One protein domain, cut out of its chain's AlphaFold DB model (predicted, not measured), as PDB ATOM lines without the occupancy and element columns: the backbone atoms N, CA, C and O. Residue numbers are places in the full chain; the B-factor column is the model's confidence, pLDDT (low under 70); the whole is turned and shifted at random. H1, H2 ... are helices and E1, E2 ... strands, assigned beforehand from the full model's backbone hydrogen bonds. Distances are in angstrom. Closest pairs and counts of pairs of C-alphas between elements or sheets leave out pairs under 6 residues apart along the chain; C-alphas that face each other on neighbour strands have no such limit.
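AT A GLANCE: This is residues 242 to 300 of the 693 residues of an uncharacterized protein of Ascobolus immersus RN42 (UniProt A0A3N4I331). A hairpin of two short strands, E1 and E2, covers one side of the helix H2, and a second helix, H1, meets the first turn of H2 to make an open corner with it. The link from H1 to E1 swings out to Trp 265, at the opposite end of the domain from Arg 300. The printed part has 59 residues with two named helices and two named strands, in the order H1, E1, E2, H2; the sheet has the order E1 - E2 and is antiparallel, and the class is mixed, helices and strands. The whole is only just compact, close to loose, with a radius of gyration of the C-alphas of 12.4 A, and the C-alphas span 34 by 25 by 19 A.

HOW THE PARTS SIT: Start at Ile 242 and go along to H1, residues 250 to 260. A short link of 9 residues leads to E1, residues 270 to 273, and a tight link of 5 residues leads on to E2, residues 279 to 282. E1 and E2 form a hairpin, antiparallel, with 144 degrees between their directions. Look there at N 272 and O 280, 2.9 A apart, and at N 282 and O 270, 2.8 A apart, both within hydrogen-bond range; the C-alphas of 271 and 281 face each other at 4.4 A. A tight link of 2 residues then leads to H2, residues 285 to 298. The closest C-alphas of E2 and H2 are those of Ile 282 and Leu 288, 5.9 A apart; those of E1 and H2 are Trp 272 and Ala 291, 6.5 A apart. H1 and H2 are close but not clearly touching: their closest C-alphas, of Phe 250 and Ile 285, are 5.7 A apart. Their lines are about perpendicular, at 83 degrees. H1 and E2 are apart. In H1 and H2 every O i to N i+4 pair is within hydrogen-bond range.

IN THESE COORDINATES: Find C-alpha 250 at (241.855, 250.280, 168.392); from there H1 runs 15.3 A to C-alpha 260. E1 begins at C-alpha 270, at (240.611, 260.814, 170.970), and spans 10.4 A to C-alpha 273; E2 spans 9.7 A from C-alpha 279 to C-alpha 282. H2 begins at C-alpha 285 and runs 20.0 A to C-alpha 298 at (257.068, 263.393, 160.561).

THE WHOLE: Look at Trp 265 and Arg 300 for the two C-alphas farthest apart, 37.5 A. The printed part has no cut, and no link between its named elements is long. The mean pLDDT of the printed part is 73.1; in this model it is under 70 at residues 242 to 250, of which 250 belongs to H1, at residues 260 to 267, of which 260 belongs to H1, and at residues 298 to 300, of which 298 belongs to H2.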
ATOM      1  N   ILE A 242     251.084 256.533 178.805       66.56
ATOM      2  CA  ILE A 242     250.340 255.281 178.999       66.56
ATOM      3  C   ILE A 242     251.116 254.177 178.283       66.56
ATOM      4  O   ILE A 242     251.176 254.158 177.055       66.56
ATOM      5  N   THR A 243     251.713 253.257 179.040       68.88
ATOM      6  CA  THR A 243     252.464 252.127 178.477       68.88
ATOM      7  C   THR A 243     251.516 251.195 177.721       68.88
ATOM      8  O   THR A 243     250.537 250.695 178.284       68.88
ATOM      9  N   GLY A 244     251.789 250.951 176.441       61.34
ATOM     10  CA  GLY A 244     250.983 250.094 175.572       61.34
ATOM     11  C   GLY A 244     251.809 248.975 174.951       61.34
ATOM     12  O   GLY A 244     252.943 249.200 174.535       61.34
ATOM     13  N   SER A 245     251.240 247.772 174.857       63.72
ATOM     14  CA  SER A 245     251.825 246.707 174.044       63.72
ATOM     15  C   SER A 245     251.634 247.022 172.555       63.72
ATOM     16  O   SER A 245     250.602 247.554 172.142       63.72
ATOM     17  N   ARG A 246     252.628 246.662 171.732       53.12
ATOM     18  CA  ARG A 246     252.712 246.956 170.281       53.12
ATOM     19  C   ARG A 246     251.581 246.335 169.429       53.12
ATOM     20  O   ARG A 246     251.550 246.551 168.226       53.12
ATOM     21  N   LEU A 247     250.685 245.562 170.046       55.66
ATOM     22  CA  LEU A 247     249.635 244.756 169.410       55.66
ATOM     23  C   LEU A 247     248.207 245.151 169.846       55.66
ATOM     24  O   LEU A 247     247.265 244.414 169.567       55.66
ATOM     25  N   MET A 248     248.010 246.276 170.549       54.22
ATOM     26  CA  MET A 248     246.651 246.713 170.901       54.22
ATOM     27  C   MET A 248     245.882 247.212 169.672       54.22
ATOM     28  O   MET A 248     246.205 248.248 169.096       54.22
ATOM     29  N   VAL A 249     244.818 246.483 169.332       68.19
ATOM     30  CA  VAL A 249     243.762 246.912 168.404       68.19
ATOM     31  C   VAL A 249     243.073 248.179 168.948       68.19
ATOM     32  O   VAL A 249     243.078 248.430 170.156       68.19
ATOM     33  N   PHE A 250     242.473 248.985 168.063       69.81
ATOM     34  CA  PHE A 250     241.855 250.280 168.392       69.81
ATOM     35  C   PHE A 250     240.881 250.229 169.581       69.81
ATOM     36  O   PHE A 250     240.956 251.077 170.467       69.81
ATOM     37  N   GLU A 251     240.005 249.227 169.645       73.44
ATOM     38  CA  GLU A 251     239.013 249.103 170.719       73.44
ATOM     39  C   GLU A 251     239.652 248.815 172.099       73.44
ATOM     40  O   GLU A 251     239.427 249.610 173.017       73.44
ATOM     41  N   PRO A 252     240.549 247.817 172.261       74.56
ATOM     42  CA  PRO A 252     241.410 247.693 173.442       74.56
ATOM     43  C   PRO A 252     242.195 248.961 173.810       74.56
ATOM     44  O   PRO A 252     242.357 249.254 174.996       74.56
ATOM     45  N   PHE A 253     242.670 249.743 172.833       73.12
ATOM     46  CA  PHE A 253     243.344 251.018 173.106       73.12
ATOM     47  C   PHE A 253     242.381 252.072 173.680       73.12
ATOM     48  O   PHE A 253     242.702 252.697 174.691       73.12
ATOM     49  N   VAL A 254     241.189 252.238 173.092       72.81
ATOM     50  CA  VAL A 254     240.134 253.138 173.596       72.81
ATOM     51  C   VAL A 254     239.694 252.728 175.002       72.81
ATOM     52  O   VAL A 254     239.558 253.579 175.880       72.81
ATOM     53  N   GLU A 255     239.508 251.431 175.249       73.94
ATOM     54  CA  GLU A 255     239.114 250.922 176.562       73.94
ATOM     55  C   GLU A 255     240.228 251.121 177.604       73.94
ATOM     56  O   GLU A 255     239.963 251.597 178.713       73.94
ATOM     57  N   LYS A 256     241.498 250.868 177.243       72.44
ATOM     58  CA  LYS A 256     242.642 251.156 178.119       72.44
ATOM     59  C   LYS A 256     242.768 252.652 178.408       72.44
ATOM     60  O   LYS A 256     242.983 253.011 179.565       72.44
ATOM     61  N   PHE A 257     242.589 253.518 177.410       72.75
ATOM     62  CA  PHE A 257     242.585 254.972 177.591       72.75
ATOM     63  C   PHE A 257     241.496 255.396 178.585       72.75
ATOM     64  O   PHE A 257     241.818 256.021 179.593       72.75
ATOM     65  N   ARG A 258     240.244 254.949 178.376       74.62
ATOM     66  CA  ARG A 258     239.111 255.192 179.288       74.62
ATOM     67  C   ARG A 258     239.401 254.737 180.722       74.62
ATOM     68  O   ARG A 258     239.095 255.472 181.653       74.62
ATOM     69  N   LYS A 259     240.046 253.579 180.907       73.19
ATOM     70  CA  LYS A 259     240.479 253.069 182.226       73.19
ATOM     71  C   LYS A 259     241.580 253.915 182.889       73.19
ATOM     72  O   LYS A 259     241.705 253.886 184.107       73.19
ATOM     73  N   HIS A 260     242.382 254.661 182.122       68.19
ATOM     74  CA  HIS A 260     243.470 255.508 182.641       68.19
ATOM     75  C   HIS A 260     243.069 256.984 182.825       68.19
ATOM     76  O   HIS A 260     243.838 257.751 183.421       68.19
ATOM     77  N   THR A 261     241.891 257.383 182.339       64.50
ATOM     78  CA  THR A 261     241.252 258.689 182.557       64.50
ATOM     79  C   THR A 261     240.211 258.605 183.673       64.50
ATOM     80  O   THR A 261     239.335 257.750 183.640       64.50
ATOM     81  N   ILE A 262     240.259 259.522 184.645       50.91
ATOM     82  CA  ILE A 262     239.439 259.459 185.876       50.91
ATOM     83  C   ILE A 262     237.918 259.514 185.599       50.91
ATOM     84  O   ILE A 262     237.120 259.012 186.388       50.91
ATOM     85  N   ALA A 263     237.495 260.089 184.471       52.19
ATOM     86  CA  ALA A 263     236.088 260.243 184.115       52.19
ATOM     87  C   ALA A 263     235.556 259.059 183.281       52.19
ATOM     88  O   ALA A 263     235.234 259.211 182.102       52.19
ATOM     89  N   ALA A 264     235.374 257.903 183.932       43.66
ATOM     90  CA  ALA A 264     234.832 256.661 183.350       43.66
ATOM     91  C   ALA A 264     233.410 256.763 182.729       43.66
ATOM     92  O   ALA A 264     232.889 255.774 182.222       43.66
ATOM     93  N   TRP A 265     232.794 257.950 182.765       41.56
ATOM     94  CA  TRP A 265     231.443 258.260 182.284       41.56
ATOM     95  C   TRP A 265     231.389 259.468 181.325       41.56
ATOM     96  O   TRP A 265     230.298 259.923 180.995       41.56
ATOM     97  N   SER A 266     232.529 260.034 180.900       52.91
ATOM     98  CA  SER A 266     232.543 261.218 180.019       52.91
ATOM     99  C   SER A 266     232.848 260.878 178.555       52.91
ATOM    100  O   SER A 266     233.542 259.901 178.265       52.91
ATOM    101  N   GLU A 267     232.351 261.705 177.625       69.75
ATOM    102  CA  GLU A 267     232.586 261.586 176.178       69.75
ATOM    103  C   GLU A 267     234.038 261.931 175.787       69.75
ATOM    104  O   GLU A 267     234.323 262.924 175.113       69.75
ATOM    105  N   HIS A 268     234.992 261.100 176.201       74.50
ATOM    106  CA  HIS A 268     236.379 261.209 175.771       74.50
ATOM    107  C   HIS A 268     236.507 260.921 174.268       74.50
ATOM    108  O   HIS A 268     236.470 259.768 173.834       74.50
ATOM    109  N   ARG A 269     236.700 261.986 173.483       81.50
ATOM    110  CA  ARG A 269     237.139 261.920 172.085       81.50
ATOM    111  C   ARG A 269     238.662 261.829 172.050       81.50
ATOM    112  O   ARG A 269     239.343 262.609 172.715       81.50
ATOM    113  N   LEU A 270     239.188 260.874 171.290       83.94
ATOM    114  CA  LEU A 270     240.611 260.814 170.970       83.94
ATOM    115  C   LEU A 270     240.881 261.785 169.823       83.94
ATOM    116  O   LEU A 270     240.238 261.672 168.784       83.94
ATOM    117  N   ASN A 271     241.846 262.689 169.983       89.12
ATOM    118  CA  ASN A 271     242.278 263.590 168.916       89.12
ATOM    119  C   ASN A 271     243.775 263.402 168.628       89.12
ATOM    120  O   ASN A 271     244.554 263.178 169.556       89.12
ATOM    121  N   TRP A 272     244.181 263.549 167.365       91.19
ATOM    122  CA  TRP A 272     245.573 263.813 166.980       91.19
ATOM    123  C   TRP A 272     245.718 265.272 166.545       91.19
ATOM    124  O   TRP A 272     244.727 265.913 166.200       91.19
ATOM    125  N   LYS A 273     246.947 265.796 166.545       86.31
ATOM    126  CA  LYS A 273     247.251 267.138 166.039       86.31
ATOM    127  C   LYS A 273     248.240 267.048 164.888       86.31
ATOM    128  O   LYS A 273     249.287 266.418 165.028       86.31
ATOM    129  N   GLU A 274     247.895 267.652 163.763       84.31
ATOM    130  CA  GLU A 274     248.742 267.723 162.571       84.31
ATOM    131  C   GLU A 274     249.765 268.870 162.673       84.31
ATOM    132  O   GLU A 274     249.583 269.817 163.442       84.31
ATOM    133  N   GLU A 275     250.839 268.829 161.872       78.00
ATOM    134  CA  GLU A 275     251.877 269.884 161.860       78.00
ATOM    135  C   GLU A 275     251.329 271.269 161.484       78.00
ATOM    136  O   GLU A 275     251.836 272.296 161.934       78.00
ATOM    137  N   ASN A 276     250.265 271.297 160.680       82.75
ATOM    138  CA  ASN A 276     249.526 272.501 160.296       82.75
ATOM    139  C   ASN A 276     248.705 273.113 161.459       82.75
ATOM    140  O   ASN A 276     248.169 274.212 161.317       82.75
ATOM    141  N   GLY A 277     248.610 272.423 162.602       82.50
ATOM    142  CA  GLY A 277     247.896 272.851 163.800       82.50
ATOM    143  C   GLY A 277     246.438 272.391 163.911       82.50
ATOM    144  O   GLY A 277     245.836 272.653 164.953       82.50
ATOM    145  N   TYR A 278     245.866 271.701 162.921       83.00
ATOM    146  CA  TYR A 278     244.507 271.152 163.015       83.00
ATOM    147  C   TYR A 278     244.443 269.947 163.968       83.00
ATOM    148  O   TYR A 278     245.361 269.128 164.014       83.00
ATOM    149  N   ASP A 279     243.351 269.848 164.733       84.00
ATOM    150  CA  ASP A 279     243.060 268.715 165.620       84.00
ATOM    151  C   ASP A 279     242.065 267.759 164.937       84.00
ATOM    152  O   ASP A 279     240.879 268.073 164.804       84.00
ATOM    153  N   GLY A 280     242.544 266.597 164.491       88.06
ATOM    154  CA  GLY A 280     241.726 265.540 163.892       88.06
ATOM    155  C   GLY A 280     241.131 264.618 164.960       88.06
ATOM    156  O   GLY A 280     241.818 264.248 165.909       88.06
ATOM    157  N   CYS A 281     239.861 264.226 164.823       90.12
ATOM    158  CA  CYS A 281     239.168 263.353 165.781       90.12
ATOM    159  C   CYS A 281     239.225 261.882 165.334       90.12
ATOM    160  O   CYS A 281     238.665 261.522 164.298       90.12
ATOM    161  N   ILE A 282     239.835 261.009 166.137       88.00
ATOM    162  CA  ILE A 282     239.911 259.561 165.902       88.00
ATOM    163  C   ILE A 282     238.608 258.899 166.369       88.00
ATOM    164  O   ILE A 282     238.451 258.552 167.539       88.00
ATOM    165  N   SER A 283     237.660 258.713 165.447       87.19
ATOM    166  CA  SER A 283     236.398 258.003 165.712       87.19
ATOM    167  C   SER A 283     236.416 256.515 165.333       87.19
ATOM    168  O   SER A 283     235.504 255.787 165.716       87.19
ATOM    169  N   ASN A 284     237.428 256.047 164.592       86.62
ATOM    170  CA  ASN A 284     237.550 254.664 164.120       86.62
ATOM    171  C   ASN A 284     239.020 254.267 163.853       86.62
ATOM    172  O   ASN A 284     239.916 255.113 163.883       86.62
ATOM    173  N   ILE A 285     239.248 252.979 163.561       84.62
ATOM    174  CA  ILE A 285     240.569 252.402 163.255       84.62
ATOM    175  C   ILE A 285     241.258 253.078 162.058       84.62
ATOM    176  O   ILE A 285     242.416 253.462 162.188       84.62
ATOM    177  N   ASN A 286     240.559 253.321 160.943       87.00
ATOM    178  CA  ASN A 286     241.152 253.929 159.743       87.00
ATOM    179  C   ASN A 286     241.737 255.325 160.044       87.00
ATOM    180  O   ASN A 286     242.793 255.691 159.535       87.00
ATOM    181  N   LEU A 287     241.075 256.107 160.905       84.56
ATOM    182  CA  LEU A 287     241.572 257.418 161.337       84.56
ATOM    183  C   LEU A 287     242.755 257.311 162.314       84.56
ATOM    184  O   LEU A 287     243.613 258.192 162.311       84.56
ATOM    185  N   LEU A 288     242.858 256.232 163.102       85.88
ATOM    186  CA  LEU A 288     244.072 255.950 163.876       85.88
ATOM    187  C   LEU A 288     245.237 255.600 162.940       85.88
ATOM    188  O   LEU A 288     246.348 256.071 163.159       85.88
ATOM    189  N   GLU A 289     245.001 254.813 161.890       85.50
ATOM    190  CA  GLU A 289     246.031 254.460 160.905       85.50
ATOM    191  C   GLU A 289     246.540 255.692 160.144       85.50
ATOM    192  O   GLU A 289     247.751 255.879 160.039       85.50
ATOM    193  N   VAL A 290     245.644 256.591 159.715       85.69
ATOM    194  CA  VAL A 290     246.013 257.892 159.122       85.69
ATOM    195  C   VAL A 290     246.838 258.739 160.099       85.69
ATOM    196  O   VAL A 290     247.891 259.253 159.719       85.69
ATOM    197  N   ALA A 291     246.424 258.842 161.367       84.06
ATOM    198  CA  ALA A 291     247.179 259.570 162.389       84.06
ATOM    199  C   ALA A 291     248.569 258.951 162.651       84.06
ATOM    200  O   ALA A 291     249.549 259.671 162.837       84.06
ATOM    201  N   LEU A 292     248.683 257.619 162.629       83.81
ATOM    202  CA  LEU A 292     249.953 256.906 162.782       83.81
ATOM    203  C   LEU A 292     250.869 257.064 161.559       83.81
ATOM    204  O   LEU A 292     252.083 257.136 161.737       83.81
ATOM    205  N   GLU A 293     250.334 257.162 160.341       84.00
ATOM    206  CA  GLU A 293     251.137 257.411 159.135       84.00
ATOM    207  C   GLU A 293     251.597 258.876 159.036       84.00
ATOM    208  O   GLU A 293     252.755 259.148 158.707       84.00
ATOM    209  N   ALA A 294     250.755 259.830 159.451       77.81
ATOM    210  CA  ALA A 294     251.158 261.222 159.670       77.81
ATOM    211  C   ALA A 294     252.274 261.339 160.732       77.81
ATOM    212  O   ALA A 294     253.215 262.120 160.583       77.81
ATOM    213  N   LEU A 295     252.235 260.511 161.784       75.31
ATOM    214  CA  LEU A 295     253.329 260.423 162.754       75.31
ATOM    215  C   LEU A 295     254.586 259.759 162.167       75.31
ATOM    216  O   LEU A 295     255.670 260.288 162.366       75.31
ATOM    217  N   ARG A 296     254.488 258.665 161.398       79.12
ATOM    218  CA  ARG A 296     255.654 258.001 160.762       79.12
ATOM    219  C   ARG A 296     256.402 258.912 159.787       79.12
ATOM    220  O   ARG A 296     257.632 258.886 159.734       79.12
ATOM    221  N   THR A 297     255.664 259.699 159.007       71.69
ATOM    222  CA  THR A 297     256.231 260.618 158.009       71.69
ATOM    223  C   THR A 297     256.949 261.806 158.650       71.69
ATOM    224  O   THR A 297     257.999 262.217 158.153       71.69
ATOM    225  N   THR A 298     256.456 262.295 159.791       55.75
ATOM    226  CA  THR A 298     257.068 263.393 160.561       55.75
ATOM    227  C   THR A 298     258.173 262.909 161.514       55.75
ATOM    228  O   THR A 298     259.208 263.562 161.664       55.75
ATOM    229  N   SER A 299     258.040 261.717 162.106       44.00
ATOM    230  CA  SER A 299     258.968 261.165 163.100       44.00
ATOM    231  C   SER A 299     260.201 260.474 162.494       44.00
ATOM    232  O   SER A 299     260.549 259.352 162.873       44.00
ATOM    233  N   ARG A 300     260.949 261.146 161.606       39.06
ATOM    234  CA  ARG A 300     262.286 260.677 161.169       39.06
ATOM    235  C   ARG A 300     263.384 260.936 162.215       39.06
ATOM    236  O   ARG A 300     264.450 261.463 161.917       39.06
TER     237      ARG A 300